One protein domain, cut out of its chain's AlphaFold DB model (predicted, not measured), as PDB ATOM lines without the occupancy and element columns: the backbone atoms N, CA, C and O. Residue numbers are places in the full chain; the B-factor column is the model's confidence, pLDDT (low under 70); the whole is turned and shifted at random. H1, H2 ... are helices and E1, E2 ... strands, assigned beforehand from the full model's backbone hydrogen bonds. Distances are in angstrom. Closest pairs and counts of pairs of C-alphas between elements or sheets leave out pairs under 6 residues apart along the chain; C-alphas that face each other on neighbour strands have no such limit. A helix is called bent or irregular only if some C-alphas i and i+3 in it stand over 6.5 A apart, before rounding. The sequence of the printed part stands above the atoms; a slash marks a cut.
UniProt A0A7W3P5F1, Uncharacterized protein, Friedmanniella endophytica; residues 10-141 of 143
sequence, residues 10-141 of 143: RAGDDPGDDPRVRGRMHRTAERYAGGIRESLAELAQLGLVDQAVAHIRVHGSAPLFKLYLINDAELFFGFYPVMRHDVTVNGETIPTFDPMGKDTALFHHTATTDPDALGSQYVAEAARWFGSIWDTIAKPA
ATOM      1  N   ARG A  10     134.622 177.336 151.603       96.50
ATOM      2  CA  ARG A  10     133.183 177.595 151.564       96.50
ATOM      3  C   ARG A  10     132.739 177.833 150.117       96.50
ATOM      4  O   ARG A  10     133.438 178.479 149.336       96.50
ATOM      5  N   ALA A  11     131.581 177.288 149.777       96.00
ATOM      6  CA  ALA A  11     130.871 177.464 148.519       96.00
ATOM      7  C   ALA A  11     129.557 178.234 148.757       96.00
ATOM      8  O   ALA A  11     129.198 178.532 149.894       96.00
ATOM      9  N   GLY A  12     128.802 178.514 147.690       91.69
ATOM     10  CA  GLY A  12     127.541 179.262 147.776       91.69
ATOM     11  C   GLY A  12     127.743 180.748 147.503       91.69
ATOM     12  O   GLY A  12     128.570 181.089 146.663       91.69
ATOM     13  N   ASP A  13     126.978 181.590 148.195       90.19
ATOM     14  CA  ASP A  13     126.858 183.021 147.882       90.19
ATOM     15  C   ASP A  13     128.074 183.855 148.322       90.19
ATOM     16  O   ASP A  13     128.319 184.922 147.771       90.19
ATOM     17  N   ASP A  14     128.861 183.352 149.278       91.19
ATOM     18  CA  ASP A  14     130.105 183.973 149.755       91.19
ATOM     19  C   ASP A  14     131.265 182.955 149.692       91.19
ATOM     20  O   ASP A  14     131.687 182.407 150.720       91.19
ATOM     21  N   PRO A  15     131.738 182.584 148.488       93.81
ATOM     22  CA  PRO A  15     132.762 181.561 148.336       93.81
ATOM     23  C   PRO A  15     134.118 182.057 148.845       93.81
ATOM     24  O   PRO A  15     134.509 183.199 148.617       93.81
ATOM     25  N   GLY A  16     134.877 181.180 149.501       94.38
ATOM     26  CA  GLY A  16     136.204 181.538 149.992       94.38
ATOM     27  C   GLY A  16     136.696 180.676 151.142       94.38
ATOM     28  O   GLY A  16     136.077 179.688 151.534       94.38
ATOM     29  N   ASP A  17     137.851 181.051 151.675       93.88
ATOM     30  CA  ASP A  17     138.481 180.369 152.797       93.88
ATOM     31  C   ASP A  17     137.575 180.355 154.045       93.88
ATOM     32  O   ASP A  17     137.043 181.386 154.446       93.88
ATOM     33  N   ASP A  18     137.432 179.197 154.696       94.69
ATOM     34  CA  ASP A  18     136.738 179.080 155.987       94.69
ATOM     35  C   ASP A  18     137.559 178.208 156.962       94.69
ATOM     36  O   ASP A  18     137.737 177.003 156.723       94.69
ATOM     37  N   PRO A  19     138.102 178.782 158.062       94.31
ATOM     38  CA  PRO A  19     138.940 178.056 159.024       94.31
ATOM     39  C   PRO A  19     138.311 176.774 159.563       94.31
ATOM     40  O   PRO A  19     139.023 175.819 159.888       94.31
ATOM     41  N   ARG A  20     136.978 176.719 159.624       95.00
ATOM     42  CA  ARG A  20     136.227 175.572 160.134       95.00
ATOM     43  C   ARG A  20     136.354 174.374 159.195       95.00
ATOM     44  O   ARG A  20     136.640 173.268 159.664       95.00
ATOM     45  N   VAL A  21     136.225 174.582 157.880       95.00
ATOM     46  CA  VAL A  21     136.324 173.493 156.888       95.00
ATOM     47  C   VAL A  21     137.771 173.032 156.696       95.00
ATOM     48  O   VAL A  21     138.020 171.825 156.631       95.00
ATOM     49  N   ARG A  22     138.753 173.945 156.753       93.31
ATOM     50  CA  ARG A  22     140.181 173.566 156.800       93.31
ATOM     51  C   ARG A  22     140.518 172.765 158.050       93.31
ATOM     52  O   ARG A  22     141.229 171.763 157.979       93.31
ATOM     53  N   GLY A  23     139.993 173.184 159.202       92.94
ATOM     54  CA  GLY A  23     140.140 172.459 160.461       92.94
ATOM     55  C   GLY A  23     139.563 171.044 160.381       92.94
ATOM     56  O   GLY A  23     140.201 170.100 160.839       92.94
ATOM     57  N   ARG A  24     138.393 170.873 159.748       93.88
ATOM     58  CA  ARG A  24     137.798 169.551 159.484       93.88
ATOM     59  C   ARG A  24     138.715 168.674 158.634       93.88
ATOM     60  O   ARG A  24     138.953 167.532 159.012       93.88
ATOM     61  N   MET A  25     139.231 169.185 157.518       92.00
ATOM     62  CA  MET A  25     140.134 168.420 156.648       92.00
ATOM     63  C   MET A  25     141.418 168.014 157.369       92.00
ATOM     64  O   MET A  25     141.854 166.873 157.255       92.00
ATOM     65  N   HIS A  26     141.978 168.917 158.174       91.00
ATOM     66  CA  HIS A  26     143.154 168.620 158.982       91.00
ATOM     67  C   HIS A  26     142.911 167.454 159.952       91.00
ATOM     68  O   HIS A  26     143.665 166.487 159.915       91.00
ATOM     69  N   ARG A  27     141.809 167.482 160.716       91.88
ATOM     70  CA  ARG A  27     141.430 166.369 161.609       91.88
ATOM     71  C   ARG A  27     141.201 165.061 160.853       91.88
ATOM     72  O   ARG A  27     141.537 163.988 161.343       91.88
ATOM     73  N   THR A  28     140.624 165.133 159.653       91.44
ATOM     74  CA  THR A  28     140.456 163.960 158.788       91.44
ATOM     75  C   THR A  28     141.810 163.358 158.410       91.44
ATOM     76  O   THR A  28     141.971 162.145 158.521       91.44
ATOM     77  N   ALA A  29     142.781 164.185 158.011       90.88
ATOM     78  CA  ALA A  29     144.132 163.735 157.689       90.88
ATOM     79  C   ALA A  29     144.836 163.105 158.905       90.88
ATOM     80  O   ALA A  29     145.388 162.016 158.781       90.88
ATOM     81  N   GLU A  30     144.749 163.737 160.082       91.25
ATOM     82  CA  GLU A  30     145.312 163.209 161.335       91.25
ATOM     83  C   GLU A  30     144.732 161.836 161.689       91.25
ATOM     84  O   GLU A  30     145.480 160.904 161.969       91.25
ATOM     85  N   ARG A  31     143.405 161.675 161.587       92.81
ATOM     86  CA  ARG A  31     142.731 160.394 161.838       92.81
ATOM     87  C   ARG A  31     143.238 159.279 160.920       92.81
ATOM     88  O   ARG A  31     143.509 158.182 161.395       92.81
ATOM     89  N   TYR A  32     143.348 159.534 159.615       91.75
ATOM     90  CA  TYR A  32     143.828 158.513 158.675       91.75
ATOM     91  C   TYR A  32     145.310 158.184 158.888       91.75
ATOM     92  O   TYR A  32     145.687 157.018 158.819       91.75
ATOM     93  N   ALA A  33     146.137 159.186 159.188       93.12
ATOM     94  CA  ALA A  33     147.545 158.974 159.500       93.12
ATOM     95  C   ALA A  33     147.736 158.161 160.795       93.12
ATOM     96  O   ALA A  33     148.563 157.251 160.835       93.12
ATOM     97  N   GLY A  34     146.927 158.438 161.825       93.44
ATOM     98  CA  GLY A  34     146.875 157.649 163.057       93.44
ATOM     99  C   GLY A  34     146.505 156.188 162.800       93.44
ATOM    100  O   GLY A  34     147.219 155.300 163.255       93.44
ATOM    101  N   GLY A  35     145.477 155.938 161.982       94.38
ATOM    102  CA  GLY A  35     145.076 154.579 161.606       94.38
ATOM    103  C   GLY A  35     146.181 153.790 160.894       94.38
ATOM    104  O   GLY A  35     146.395 152.626 161.208       94.38
ATOM    105  N   ILE A  36     146.948 154.422 159.995       93.00
ATOM    106  CA  ILE A  36     148.107 153.773 159.349       93.00
ATOM    107  C   ILE A  36     149.155 153.367 160.392       93.00
ATOM    108  O   ILE A  36     149.658 152.246 160.359       93.00
ATOM    109  N   ARG A  37     149.484 154.267 161.327       94.31
ATOM    110  CA  ARG A  37     150.438 153.981 162.408       94.31
ATOM    111  C   ARG A  37     149.968 152.814 163.276       94.31
ATOM    112  O   ARG A  37     150.782 151.962 163.616       94.31
ATOM    113  N   GLU A  38     148.685 152.778 163.624       94.50
ATOM    114  CA  GLU A  38     148.085 151.697 164.414       94.50
ATOM    115  C   GLU A  38     148.157 150.357 163.679       94.50
ATOM    116  O   GLU A  38     148.671 149.395 164.245       94.50
ATOM    117  N   SER A  39     147.754 150.306 162.404       95.06
ATOM    118  CA  SER A  39     147.848 149.082 161.601       95.06
ATOM    119  C   SER A  39     149.287 148.573 161.478       95.06
ATOM    120  O   SER A  39     149.523 147.373 161.569       95.06
ATOM    121  N   LEU A  40     150.272 149.463 161.313       94.06
ATOM    122  CA  LEU A  40     151.686 149.072 161.281       94.06
ATOM    123  C   LEU A  40     152.167 148.531 162.635       94.06
ATOM    124  O   LEU A  40     152.885 147.534 162.677       94.06
ATOM    125  N   ALA A  41     151.772 149.167 163.740       93.88
ATOM    126  CA  ALA A  41     152.121 148.707 165.080       93.88
ATOM    127  C   ALA A  41     151.514 147.328 165.390       93.88
ATOM    128  O   ALA A  41     152.180 146.494 166.002       93.88
ATOM    129  N   GLU A  42     150.288 147.069 164.934       96.12
ATOM    130  CA  GLU A  42     149.613 145.779 165.088       96.12
ATOM    131  C   GLU A  42     150.387 144.639 164.408       96.12
ATOM    132  O   GLU A  42     150.557 143.578 165.005       96.12
ATOM    133  N   LEU A  43     150.956 144.866 163.215       96.44
ATOM    134  CA  LEU A  43     151.792 143.863 162.538       96.44
ATOM    135  C   LEU A  43     152.979 143.412 163.401       96.44
ATOM    136  O   LEU A  43     153.279 142.219 163.466       96.44
ATOM    137  N   ALA A  44     153.638 144.356 164.079       95.25
ATOM    138  CA  ALA A  44     154.747 144.049 164.979       95.25
ATOM    139  C   ALA A  44     154.266 143.343 166.258       95.25
ATOM    140  O   ALA A  44     154.883 142.377 166.701       95.25
ATOM    141  N   GLN A  45     153.138 143.771 166.835       95.94
ATOM    142  CA  GLN A  45     152.556 143.138 168.029       95.94
ATOM    143  C   GLN A  45     152.148 141.681 167.789       95.94
ATOM    144  O   GLN A  45     152.295 140.846 168.678       95.94
ATOM    145  N   LEU A  46     151.664 141.373 166.585       97.56
ATOM    146  CA  LEU A  46     151.320 140.016 166.163       97.56
ATOM    147  C   LEU A  46     152.549 139.165 165.790       97.56
ATOM    148  O   LEU A  46     152.392 137.985 165.480       97.56
ATOM    149  N   GLY A  47     153.759 139.737 165.798       97.12
ATOM    150  CA  GLY A  47     154.992 139.046 165.413       97.12
ATOM    151  C   GLY A  47     155.089 138.727 163.918       97.12
ATOM    152  O   GLY A  47     155.827 137.823 163.538       97.12
ATOM    153  N   LEU A  48     154.333 139.435 163.067       97.44
ATOM    154  CA  LEU A  48     154.374 139.258 161.609       97.44
ATOM    155  C   LEU A  48     155.571 139.973 160.968       97.44
ATOM    156  O   LEU A  48     155.976 139.627 159.861       97.44
ATOM    157  N   VAL A  49     156.118 140.972 161.662       96.00
ATOM    158  CA  VAL A  49     157.352 141.682 161.315       96.00
ATOM    159  C   VAL A  49     158.165 141.924 162.583       96.00
ATOM    160  O   VAL A  49     157.590 142.131 163.651       96.00
ATOM    161  N   ASP A  50     159.491 141.954 162.464       94.94
ATOM    162  CA  ASP A  50     160.382 142.174 163.614       94.94
ATOM    163  C   ASP A  50     160.230 143.582 164.208       94.94
ATOM    164  O   ASP A  50     160.323 143.783 165.418       94.94
ATOM    165  N   GLN A  51     160.000 144.581 163.348       94.50
ATOM    166  CA  GLN A  51     159.884 145.980 163.737       94.50
ATOM    167  C   GLN A  51     158.987 146.747 162.761       94.50
ATOM    168  O   GLN A  51     159.078 146.574 161.546       94.50
ATOM    169  N   ALA A  52     158.173 147.662 163.294       94.50
ATOM    170  CA  ALA A  52     157.397 148.621 162.515       94.50
ATOM    171  C   ALA A  52     157.644 150.049 163.025       94.50
ATOM    172  O   ALA A  52     157.509 150.325 164.217       94.50
ATOM    173  N   VAL A  53     158.004 150.966 162.122       92.38
ATOM    174  CA  VAL A  53     158.210 152.392 162.423       92.38
ATOM    175  C   VAL A  53     157.463 153.226 161.390       92.38
ATOM    176  O   VAL A  53     157.582 152.985 160.193       92.38
ATOM    177  N   ALA A  54     156.719 154.228 161.856       93.75
ATOM    178  CA  ALA A  54     156.024 155.181 161.000       93.75
ATOM    179  C   ALA A  54     156.465 156.607 161.338       93.75
ATOM    180  O   ALA A  54     156.211 157.108 162.436       93.75
ATOM    181  N   HIS A  55     157.099 157.278 160.378       95.44
ATOM    182  CA  HIS A  55     157.342 158.715 160.445       95.44
ATOM    183  C   HIS A  55     156.220 159.434 159.714       95.44
ATOM    184  O   HIS A  55     155.891 159.089 158.582       95.44
ATOM    185  N   ILE A  56     155.633 160.446 160.349       95.25
ATOM    186  CA  ILE A  56     154.508 161.181 159.776       95.25
ATOM    187  C   ILE A  56     154.839 162.666 159.797       95.25
ATOM    188  O   ILE A  56     155.210 163.221 160.834       95.25
ATOM    189  N   ARG A  57     154.698 163.316 158.640       95.25
ATOM    190  CA  ARG A  57     154.839 164.764 158.486       95.25
ATOM    191  C   ARG A  57     153.628 165.338 157.759       95.25
ATOM    192  O   ARG A  57     152.995 164.661 156.955       95.25
ATOM    193  N   VAL A  58     153.321 166.599 158.040       92.25
ATOM    194  CA  VAL A  58     152.198 167.348 157.465       92.25
ATOM    195  C   VAL A  58     152.690 168.641 156.816       92.25
ATOM    196  O   VAL A  58     153.584 169.303 157.342       92.25
ATOM    197  N   HIS A  59     152.096 169.025 155.686       92.19
ATOM    198  CA  HIS A  59     152.347 170.295 154.992       92.19
ATOM    199  C   HIS A  59     151.024 171.035 154.744       92.19
ATOM    200  O   HIS A  59     149.955 170.450 154.879       92.19
ATOM    201  N   GLY A  60     151.088 172.328 154.418       89.56
ATOM    202  CA  GLY A  60     149.915 173.207 154.311       89.56
ATOM    203  C   GLY A  60     149.271 173.302 152.925       89.56
ATOM    204  O   GLY A  60     148.468 174.202 152.719       89.56
ATOM    205  N   SER A  61     149.639 172.453 151.965       91.00
ATOM    206  CA  SER A  61     149.087 172.547 150.605       91.00
ATOM    207  C   SER A  61     147.680 171.956 150.542       91.00
ATOM    208  O   SER A  61     147.337 171.059 151.313       91.00
ATOM    209  N   ALA A  62     146.881 172.422 149.581       91.62
ATOM    210  CA  ALA A  62     145.610 171.783 149.264       91.62
ATOM    211  C   ALA A  62     145.840 170.307 148.873       91.62
ATOM    212  O   ALA A  62     146.756 170.023 148.094       91.62
ATOM    213  N   PRO A  63     145.032 169.362 149.381       91.00
ATOM    214  CA  PRO A  63     145.132 167.970 148.973       91.00
ATOM    215  C   PRO A  63     144.486 167.827 147.593       91.00
ATOM    216  O   PRO A  63     143.265 167.818 147.469       91.00
ATOM    217  N   LEU A  64     145.311 167.749 146.547       93.88
ATOM    218  CA  LEU A  64     144.850 167.627 145.156       93.88
ATOM    219  C   LEU A  64     144.830 166.176 144.657       93.88
ATOM    220  O   LEU A  64     144.175 165.863 143.663       93.88
ATOM    221  N   PHE A  65     145.544 165.284 145.340       95.50
ATOM    222  CA  PHE A  65     145.661 163.881 144.968       95.50
ATOM    223  C   PHE A  65     146.043 162.999 146.161       95.50
ATOM    224  O   PHE A  65     146.514 163.472 147.200       95.50
ATOM    225  N   LYS A  66     145.848 161.695 145.978       95.25
ATOM    226  CA  LYS A  66     146.356 160.597 146.795       95.25
ATOM    227  C   LYS A  66     147.542 159.971 146.081       95.25
ATOM    228  O   LYS A  66     147.478 159.742 144.875       95.25
ATOM    229  N   LEU A  67     148.594 159.680 146.830       96.12
ATOM    230  CA  LEU A  67     149.793 159.043 146.313       96.12
ATOM    231  C   LEU A  67     150.314 158.070 147.367       96.12
ATOM    232  O   LEU A  67     150.596 158.484 148.492       96.12
ATOM    233  N   TYR A  68     150.436 156.798 147.004       96.69
ATOM    234  CA  TYR A  68     151.190 155.806 147.765       96.69
ATOM    235  C   TYR A  68     152.378 155.364 146.933       96.69
ATOM    236  O   TYR A  68     152.193 154.938 145.798       96.69
ATOM    237  N   LEU A  69     153.570 155.467 147.507       97.69
ATOM    238  CA  LEU A  69     154.806 154.959 146.934       97.69
ATOM    239  C   LEU A  69     155.326 153.860 147.858       97.69
ATOM    240  O   LEU A  69     155.469 154.086 149.060       97.69
ATOM    241  N   ILE A  70     155.566 152.675 147.309       96.94
ATOM    242  CA  ILE A  70     155.992 151.496 148.060       96.94
ATOM    243  C   ILE A  70     157.320 151.022 147.478       96.94
ATOM    244  O   ILE A  70     157.414 150.734 146.284       96.94
ATOM    245  N   ASN A  71     158.336 150.941 148.342       95.62
ATOM    246  CA  ASN A  71     159.686 150.462 148.024       95.62
ATOM    247  C   ASN A  71     160.333 151.149 146.807       95.62
ATOM    248  O   ASN A  71     161.076 150.503 146.075       95.62
ATOM    249  N   ASP A  72     160.004 152.422 146.559       95.19
ATOM    250  CA  ASP A  72     160.448 153.192 145.386       95.19
ATOM    251  C   ASP A  72     160.200 152.487 144.035       95.19
ATOM    252  O   ASP A  72     160.881 152.753 143.046       95.19
ATOM    253  N   ALA A  73     159.214 151.586 143.991       97.00
ATOM    254  CA  ALA A  73     158.970 150.701 142.855       97.00
ATOM    255  C   ALA A  73     157.500 150.667 142.429       97.00
ATOM    256  O   ALA A  73     157.213 150.654 141.234       97.00
ATOM    257  N   GLU A  74     156.572 150.682 143.385       98.06
ATOM    258  CA  GLU A  74     155.135 150.633 143.115       98.06
ATOM    259  C   GLU A  74     154.480 151.952 143.512       98.06
ATOM    260  O   GLU A  74     154.612 152.409 144.650       98.06
ATOM    261  N   LEU A  75     153.740 152.552 142.585       98.31
ATOM    262  CA  LEU A  75     153.029 153.804 142.790       98.31
ATOM    263  C   LEU A  75     151.532 153.617 142.550       98.31
ATOM    264  O   LEU A  75     151.110 153.164 141.488       98.31
ATOM    265  N   PHE A  76     150.727 154.066 143.508       97.75
ATOM    266  CA  PHE A  76     149.281 154.200 143.369       97.75
ATOM    267  C   PHE A  76     148.901 155.672 143.466       97.75
ATOM    268  O   PHE A  76     149.057 156.291 144.520       97.75
ATOM    269  N   PHE A  77     148.392 156.230 142.373       97.38
ATOM    270  CA  PHE A  77     148.072 157.647 142.261       97.38
ATOM    271  C   PHE A  77     146.581 157.855 142.002       97.38
ATOM    272  O   PHE A  77     145.997 157.154 141.187       97.38
ATOM    273  N   GLY A  78     145.950 158.842 142.631       96.75
ATOM    274  CA  GLY A  78     144.554 159.173 142.350       96.75
ATOM    275  C   GLY A  78     144.238 160.643 142.559       96.75
ATOM    276  O   GLY A  78     144.603 161.224 143.576       96.75
ATOM    277  N   PHE A  79     143.530 161.258 141.617       95.50
ATOM    278  CA  PHE A  79     143.114 162.655 141.731       95.50
ATOM    279  C   PHE A  79     141.943 162.806 142.703       95.50
ATOM    280  O   PHE A  79     141.012 161.998 142.698       95.50
ATOM    281  N   TYR A  80     141.954 163.871 143.501       94.94
ATOM    282  CA  TYR A  80     140.792 164.246 144.298       94.94
ATOM    283  C   TYR A  80     139.909 165.204 143.496       94.94
ATOM    284  O   TYR A  80     140.262 166.380 143.368       94.94
ATOM    285  N   PRO A  81     138.771 164.746 142.938       93.50
ATOM    286  CA  PRO A  81     137.830 165.658 142.310       93.50
ATOM    287  C   PRO A  81     137.329 166.672 143.340       93.50
ATOM    288  O   PRO A  81     136.990 166.321 144.472       93.50
ATOM    289  N   VAL A  82     137.269 167.936 142.930       94.38
ATOM    290  CA  VAL A  82     136.670 168.996 143.739       94.38
ATOM    291  C   VAL A  82     135.169 168.960 143.519       94.38
ATOM    292  O   VAL A  82     134.693 169.162 142.403       94.38
ATOM    293  N   MET A  83     134.420 168.690 144.580       93.69
ATOM    294  CA  MET A  83     132.968 168.557 144.521       93.69
ATOM    295  C   MET A  83     132.305 169.519 145.492       93.69
ATOM    296  O   MET A  83     132.847 169.822 146.553       93.69
ATOM    297  N   ARG A  84     131.099 169.981 145.153       95.06
ATOM    298  CA  ARG A  84     130.250 170.648 146.137       95.06
ATOM    299  C   ARG A  84     129.700 169.595 147.096       95.06
ATOM    300  O   ARG A  84     129.037 168.657 146.666       95.06
ATOM    301  N   HIS A  85     129.974 169.773 148.377       93.06
ATOM    302  CA  HIS A  85     129.569 168.882 149.451       93.06
ATOM    303  C   HIS A  85     129.201 169.725 150.671       93.06
ATOM    304  O   HIS A  85     129.980 170.574 151.102       93.06
ATOM    305  N   ASP A  86     128.010 169.511 151.217       95.06
ATOM    306  CA  ASP A  86     127.580 170.178 152.441       95.06
ATOM    307  C   ASP A  86     128.193 169.456 153.643       95.06
ATOM    308  O   ASP A  86     127.931 168.278 153.884       95.06
ATOM    309  N   VAL A  87     129.048 170.157 154.390       94.56
ATOM    310  CA  VAL A  87     129.811 169.561 155.490       94.56
ATOM    311  C   VAL A  87     129.319 170.109 156.817       94.56
ATOM    312  O   VAL A  87     129.229 171.319 157.007       94.56
ATOM    313  N   THR A  88     129.026 169.225 157.767       95.00
ATOM    314  CA  THR A  88     128.653 169.644 159.121       95.00
ATOM    315  C   THR A  88     129.908 169.841 159.970       95.00
ATOM    316  O   THR A  88     130.687 168.905 160.176       95.00
ATOM    317  N   VAL A  89     130.111 171.054 160.484       93.88
ATOM    318  CA  VAL A  89     131.190 171.396 161.419       93.88
ATOM    319  C   VAL A  89     130.578 172.090 162.628       93.88
ATOM    320  O   VAL A  89     129.902 173.097 162.486       93.88
ATOM    321  N   ASN A  90     130.816 171.552 163.828       91.31
ATOM    322  CA  ASN A  90     130.291 172.092 165.092       91.31
ATOM    323  C   ASN A  90     128.758 172.303 165.092       91.31
ATOM    324  O   ASN A  90     128.265 173.257 165.682       91.31
ATOM    325  N   GLY A  91     128.011 171.417 164.422       93.62
ATOM    326  CA  GLY A  91     126.548 171.494 164.317       93.62
ATOM    327  C   GLY A  91     126.021 172.419 163.215       93.62
ATOM    328  O   GLY A  91     124.818 172.441 162.984       93.62
ATOM    329  N   GLU A  92     126.893 173.134 162.502       94.75
ATOM    330  CA  GLU A  92     126.525 174.005 161.382       94.75
ATOM    331  C   GLU A  92     126.845 173.331 160.047       94.75
ATOM    332  O   GLU A  92     127.929 172.771 159.865       94.75
ATOM    333  N   THR A  93     125.907 173.393 159.103       96.12
ATOM    334  CA  THR A  93     126.108 172.911 157.734       96.12
ATOM    335  C   THR A  93     126.725 174.014 156.884       96.12
ATOM    336  O   THR A  93     126.120 175.065 156.689       96.12
ATOM    337  N   ILE A  94     127.917 173.755 156.351       96.62
ATOM    338  CA  ILE A  94     128.674 174.685 155.516       96.62
ATOM    339  C   ILE A  94     128.773 174.090 154.103       96.62
ATOM    340  O   ILE A  94     129.443 173.064 153.922       96.62
ATOM    341  N   PRO A  95     128.162 174.707 153.077       96.88
ATOM    342  CA  PRO A  95     128.396 174.308 151.696       96.88
ATOM    343  C   PRO A  95     129.874 174.478 151.362       96.88
ATOM    344  O   PRO A  95     130.438 175.544 151.598       96.88
ATOM    345  N   THR A  96     130.518 173.437 150.842       96.94
ATOM    346  CA  THR A  96     131.981 173.398 150.691       96.94
ATOM    347  C   THR A  96     132.370 172.885 149.312       96.94
ATOM    348  O   THR A  96     131.780 171.926 148.819       96.94
ATOM    349  N   PHE A  97     133.373 173.500 148.685       96.44
ATOM    350  CA  PHE A  97     134.139 172.861 147.616       96.44
ATOM    351  C   PHE A  97     135.184 171.957 148.274       96.44
ATOM    352  O   PHE A  97     136.176 172.439 148.816       96.44
ATOM    353  N   ASP A  98     134.912 170.654 148.300       93.94
ATOM    354  CA  ASP A  98     135.654 169.648 149.065       93.94
ATOM    355  C   ASP A  98     136.439 168.740 148.092       93.94
ATOM    356  O   ASP A  98     135.849 168.237 147.128       93.94
ATOM    357  N   PRO A  99     137.753 168.520 148.289       93.88
ATOM    358  CA  PRO A  99     138.495 167.508 147.542       93.88
ATOM    359  C   PRO A  99     138.089 166.115 148.029       93.88
ATOM    360  O   PRO A  99     138.398 165.709 149.154       93.88
ATOM    361  N   MET A 100     137.378 165.368 147.186       89.31
ATOM    362  CA  MET A 100     136.769 164.110 147.598       89.31
ATOM    363  C   MET A 100     137.708 162.916 147.377       89.31
ATOM    364  O   MET A 100     137.981 162.532 146.247       89.31
ATOM    365  N   GLY A 101     138.186 162.313 148.474       84.00
ATOM    366  CA  GLY A 101     139.176 161.225 148.462       84.00
ATOM    367  C   GLY A 101     138.701 159.799 148.780       84.00
ATOM    368  O   GLY A 101     139.536 158.893 148.853       84.00
ATOM    369  N   LYS A 102     137.404 159.592 149.057       78.62
ATOM    370  CA  LYS A 102     136.854 158.316 149.560       78.62
ATOM    371  C   LYS A 102     136.708 157.282 148.445       78.62
ATOM    372  O   LYS A 102     137.155 156.158 148.626       78.62
ATOM    373  N   ASP A 103     136.177 157.701 147.301       79.00
ATOM    374  CA  ASP A 103     135.923 156.840 146.138       79.00
ATOM    375  C   ASP A 103     136.918 157.112 144.995       79.00
ATOM    376  O   ASP A 103     136.648 156.863 143.823       79.00
ATOM    377  N   THR A 104     138.081 157.676 145.331       85.81
ATOM    378  CA  THR A 104     139.127 157.983 144.355       85.81
ATOM    379  C   THR A 104     139.719 156.698 143.793       85.81
ATOM    380  O   THR A 104     140.332 155.922 144.528       85.81
ATOM    381  N   ALA A 105     139.582 156.512 142.481       92.12
ATOM    382  CA  ALA A 105     140.296 155.476 141.751       92.12
ATOM    383  C   ALA A 105     141.813 155.686 141.868       92.12
ATOM    384  O   ALA A 105     142.299 156.817 141.781       92.12
ATOM    385  N   LEU A 106     142.545 154.588 142.051       95.81
ATOM    386  CA  LEU A 106     144.001 154.583 142.094       95.81
ATOM    387  C   LEU A 106     144.550 153.948 140.817       95.81
ATOM    388  O   LEU A 106     144.272 152.789 140.518       95.81
ATOM    389  N   PHE A 107     145.331 154.724 140.079       96.19
ATOM    390  CA  PHE A 107     146.097 154.294 138.922       96.19
ATOM    391  C   PHE A 107     147.421 153.720 139.396       96.19
ATOM    392  O   PHE A 107     148.123 154.334 140.203       96.19
ATOM    393  N   HIS A 108     147.734 152.529 138.906       97.69
ATOM    394  CA  HIS A 108     148.927 151.795 139.283       97.69
ATOM    395  C   HIS A 108     150.034 152.015 138.250       97.69
ATOM    396  O   HIS A 108     149.810 151.861 137.049       97.69
ATOM    397  N   HIS A 109     151.218 152.381 138.732       97.50
ATOM    398  CA  HIS A 109     152.445 152.474 137.953       97.50
ATOM    399  C   HIS A 109     153.541 151.668 138.647       97.50
ATOM    400  O   HIS A 109     153.672 151.727 139.869       97.50
ATOM    401  N   THR A 110     154.352 150.971 137.857       97.62
ATOM    402  CA  THR A 110     155.447 150.135 138.355       97.62
ATOM    403  C   THR A 110     156.747 150.534 137.672       97.62
ATOM    404  O   THR A 110     156.783 150.715 136.450       97.62
ATOM    405  N   ALA A 111     157.813 150.666 138.458       96.69
ATOM    406  CA  ALA A 111     159.161 150.820 137.944       96.69
ATOM    407  C   ALA A 111     159.648 149.494 137.355       96.69
ATOM    408  O   ALA A 111     159.491 148.428 137.947       96.69
ATOM    409  N   THR A 112     160.257 149.563 136.178       96.12
ATOM    410  CA  THR A 112     160.843 148.401 135.506       96.12
ATOM    411  C   THR A 112     162.349 148.583 135.350       96.12
ATOM    412  O   THR A 112     162.909 149.614 135.719       96.12
ATOM    413  N   THR A 113     163.025 147.585 134.781       95.25
ATOM    414  CA  THR A 113     164.452 147.694 134.442       95.25
ATOM    415  C   THR A 113     164.733 148.733 133.361       95.25
ATOM    416  O   THR A 113     165.877 149.149 133.217       95.25
ATOM    417  N   ASP A 114     163.717 149.117 132.586       96.69
ATOM    418  CA  ASP A 114     163.807 150.208 131.624       96.69
ATOM    419  C   ASP A 114     163.501 151.542 132.334       96.69
ATOM    420  O   ASP A 114     162.353 151.764 132.743       96.69
ATOM    421  N   PRO A 115     164.496 152.430 132.516       94.00
ATOM    422  CA  PRO A 115     164.287 153.724 133.161       94.00
ATOM    423  C   PRO A 115     163.442 154.685 132.314       94.00
ATOM    424  O   PRO A 115     162.848 155.605 132.877       94.00
ATOM    425  N   ASP A 116     163.352 154.472 130.999       96.88
ATOM    426  CA  ASP A 116     162.599 155.328 130.079       96.88
ATOM    427  C   ASP A 116     161.140 154.882 129.918       96.88
ATOM    428  O   ASP A 116     160.315 155.609 129.357       96.88
ATOM    429  N   ALA A 117     160.781 153.715 130.462       97.50
ATOM    430  CA  ALA A 117     159.395 153.289 130.541       97.50
ATOM    431  C   ALA A 117     158.570 154.297 131.359       97.50
ATOM    432  O   ALA A 117     158.969 154.727 132.443       97.50
ATOM    433  N   LEU A 118     157.363 154.614 130.878       96.94
ATOM    434  CA  LEU A 118     156.473 155.598 131.506       96.94
ATOM    435  C   LEU A 118     156.247 155.327 133.003       96.94
ATOM    436  O   LEU A 118     156.242 156.261 133.798       96.94
ATOM    437  N   GLY A 119     156.070 154.059 133.389       97.25
ATOM    438  CA  GLY A 119     155.904 153.667 134.791       97.25
ATOM    439  C   GLY A 119     157.119 154.025 135.648       97.25
ATOM    440  O   GLY A 119     156.959 154.667 136.684       97.25
ATOM    441  N   SER A 120     158.326 153.699 135.174       98.06
ATOM    442  CA  SER A 120     159.596 154.031 135.834       98.06
ATOM    443  C   SER A 120     159.778 155.540 135.997       98.06
ATOM    444  O   SER A 120     160.083 156.010 137.094       98.06
ATOM    445  N   GLN A 121     159.526 156.313 134.936       98.00
ATOM    446  CA  GLN A 121     159.609 157.773 134.988       98.00
ATOM    447  C   GLN A 121     158.596 158.359 135.979       98.00
ATOM    448  O   GLN A 121     158.945 159.226 136.777       98.00
ATOM    449  N   TYR A 122     157.356 157.859 135.988       97.81
ATOM    450  CA  TYR A 122     156.320 158.352 136.898       97.81
ATOM    451  C   TYR A 122     156.663 158.065 138.365       97.81
ATOM    452  O   TYR A 122     156.533 158.951 139.209       97.81
ATOM    453  N   VAL A 123     157.147 156.856 138.672       98.44
ATOM    454  CA  VAL A 123     157.623 156.489 140.016       98.44
ATOM    455  C   VAL A 123     158.763 157.416 140.457       98.44
ATOM    456  O   VAL A 123     158.716 157.965 141.559       98.44
ATOM    457  N   ALA A 124     159.740 157.670 139.581       98.12
ATOM    458  CA  ALA A 124     160.877 158.540 139.882       98.12
ATOM    459  C   ALA A 124     160.467 160.007 140.128       98.12
ATOM    460  O   ALA A 124     160.941 160.638 141.076       98.12
ATOM    461  N   GLU A 125     159.570 160.560 139.307       98.25
ATOM    462  CA  GLU A 125     159.050 161.922 139.493       98.25
ATOM    463  C   GLU A 125     158.190 162.044 140.758       98.25
ATOM    464  O   GLU A 125     158.306 163.025 141.495       98.25
ATOM    465  N   ALA A 126     157.373 161.031 141.060       98.12
ATOM    466  CA  ALA A 126     156.585 160.965 142.287       98.12
ATOM    467  C   ALA A 126     157.475 160.953 143.539       98.12
ATOM    468  O   ALA A 126     157.220 161.711 144.479       98.12
ATOM    469  N   ALA A 127     158.541 160.145 143.534       98.25
ATOM    470  CA  ALA A 127     159.522 160.097 144.614       98.25
ATOM    471  C   ALA A 127     160.219 161.454 144.797       98.25
ATOM    472  O   ALA A 127     160.319 161.958 145.918       98.25
ATOM    473  N   ARG A 128     160.628 162.100 143.695       98.38
ATOM    474  CA  ARG A 128     161.244 163.436 143.734       98.38
ATOM    475  C   ARG A 128     160.296 164.487 144.301       98.38
ATOM    476  O   ARG A 128     160.702 165.287 145.143       98.38
ATOM    477  N   TRP A 129     159.038 164.485 143.862       97.81
ATOM    478  CA  TRP A 129     158.017 165.382 144.395       97.81
ATOM    479  C   TRP A 129     157.808 165.149 145.896       97.81
ATOM    480  O   TRP A 129     157.870 166.108 146.669       97.81
ATOM    481  N   PHE A 130     157.635 163.893 146.322       97.69
ATOM    482  CA  PHE A 130     157.454 163.545 147.730       97.69
ATOM    483  C   PHE A 130     158.639 164.014 148.579       97.69
ATOM    484  O   PHE A 130     158.429 164.722 149.565       97.69
ATOM    485  N   GLY A 131     159.870 163.701 148.161       98.06
ATOM    486  CA  GLY A 131     161.095 164.135 148.836       98.06
ATOM    487  C   GLY A 131     161.179 165.657 148.950       98.06
ATOM    488  O   GLY A 131     161.419 166.186 150.033       98.06
ATOM    489  N   SER A 132     160.848 166.385 147.876       98.31
ATOM    490  CA  SER A 132     160.847 167.854 147.895       98.31
ATOM    491  C   SER A 132     159.922 168.427 148.972       98.31
ATOM    492  O   SER A 132     160.299 169.377 149.653       98.31
ATOM    493  N   ILE A 133     158.738 167.841 149.183       97.44
ATOM    494  CA  ILE A 133     157.796 168.266 150.225       97.44
ATOM    495  C   ILE A 133     158.292 167.827 151.604       97.44
ATOM    496  O   ILE A 133     158.288 168.630 152.544       97.44
ATOM    497  N   TRP A 134     158.707 166.564 151.716       97.69
ATOM    498  CA  TRP A 134     159.132 165.924 152.956       97.69
ATOM    499  C   TRP A 134     160.317 166.647 153.597       97.69
ATOM    500  O   TRP A 134     160.283 166.933 154.795       97.69
ATOM    501  N   ASP A 135     161.323 166.996 152.798       98.00
ATOM    502  CA  ASP A 135     162.577 167.568 153.282       98.00
ATOM    503  C   ASP A 135     162.521 169.084 153.498       98.00
ATOM    504  O   ASP A 135     163.359 169.627 154.218       98.00
ATOM    505  N   THR A 136     161.528 169.783 152.933       97.44
ATOM    506  CA  THR A 136     161.460 171.254 152.992       97.44
ATOM    507  C   THR A 136     160.336 171.775 153.888       97.44
ATOM    508  O   THR A 136     160.586 172.300 154.972       97.44
ATOM    509  N   ILE A 137     159.084 171.666 153.441       95.75
ATOM    510  CA  ILE A 137     157.942 172.370 154.038       95.75
ATOM    511  C   ILE A 137     157.125 171.498 154.993       95.75
ATOM    512  O   ILE A 137     156.320 172.027 155.766       95.75
ATOM    513  N   ALA A 138     157.299 170.176 154.949       95.75
ATOM    514  CA  ALA A 138     156.582 169.266 155.826       95.75
ATOM    515  C   ALA A 138     157.147 169.316 157.252       95.75
ATOM    516  O   ALA A 138     158.357 169.340 157.469       95.75
ATOM    517  N   LYS A 139     156.279 169.267 158.262       93.81
ATOM    518  CA  LYS A 139     156.657 169.269 159.684       93.81
ATOM    519  C   LYS A 139     156.229 167.966 160.348       93.81
ATOM    520  O   LYS A 139     155.164 167.473 159.979       93.81
ATOM    521  N   PRO A 140     156.998 167.415 161.306       94.50
ATOM    522  CA  PRO A 140     156.567 166.255 162.081       94.50
ATOM    523  C   PRO A 140     155.151 166.443 162.626       94.50
ATOM    524  O   PRO A 140     154.830 167.488 163.194       94.50
ATOM    525  N   ALA A 141     154.300 165.446 162.404       88.25
ATOM    526  CA  ALA A 141     152.953 165.441 162.944       88.25
ATOM    527  C   ALA A 141     153.005 165.086 164.434       88.25
ATOM    528  O   ALA A 141     153.783 164.227 164.848       88.25
TER     529      ALA A 141
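This is residues 10 to 141 of the 143 residues of an uncharacterized protein of Friedmanniella endophytica (UniProt A0A7W3P5F1). A long helix, H1, and a run of strands make a V: H1 starts by the bent hairpin of E3 and E4 and slants away from the small sheet of E1, E2 and E5, which forms the rest of the other limb. H2 packs across one face of this small sheet, and residues 46 to 64, a long stretch with no named element, fold back from the end of H1 to E1. The printed part has 132 residues with two named helices and five named strands, in the order H1 E1 E2 E3 E4 E5 H2. The class is mixed, helices and strands; the two sheets, E1 - E2 - E5 and E3 - E4, are antiparallel. The whole is loose, with a radius of gyration of the C-alphas of 17.7 A and spans of 53 by 40 by 29 A.

H1, residues 19 to 45, and E3, residues 82 to 89, come closest at the C-alphas of Arg 20 and Val 89, 6.7 A apart. H1 is not on the sheet of E1, residues 65 to 70, E2, residues 74 to 79, and E5, residues 107 to 110. E1 and E2 are an antiparallel hairpin, with N 66 and O 78 within hydrogen-bond range at 2.7 A. E2 runs on into E3 across a break of 2 residues, at 80 degrees. E3 and E4, residues 92 to 99, are an antiparallel hairpin, with N 85 and O 96 within hydrogen-bond range at 2.8 A; E3 bends by 61 degrees at residue 86 and E4 by 63 degrees at residue 95. E5 is antiparallel to E2, with N 75 and O 109 within hydrogen-bond range at 2.8 A. H2, residues 118 to 136, is on the sheet E1 E2 E5 at a height over the sheet of 9.8 A, which gives two layers, a helix on one face of a sheet. It lies over E1, E5 and, only just, E2, on which 3 of its C-alphas fall, and runs across the strands, at 79 degrees to E1 on the local plane. The closest C-alphas of H2 and E5 are those of Gly 119 and His 109, 4.8 A apart. H1 and H2 are apart. Of the O i to N i+4 pairs, 22 of 23 in H1 and 14 of 15 in H2 are within hydrogen-bond range.

H1 begins at C-alpha 19 (138.940, 178.056, 159.024) and is 38.5 A long from first to last C-alpha. E1 measures 16.4 A, E2 17.1 A, E3 18.7 A, E4 19.4 A and E5 10.2 A. H2, 27.0 A long, ends at C-alpha 136 (161.460, 171.254, 152.992).

The C-alphas of Asp 13 and Asp 50, the two farthest apart, are 55.1 A from each other. The printed part has no cut. The link from H1 to E1 is long, with 19 residues; in it residues 57 to 58 make a short antiparallel pairing with residues 139 to 140. The mean pLDDT of the printed part is 94.6, and no printed residue is under 70.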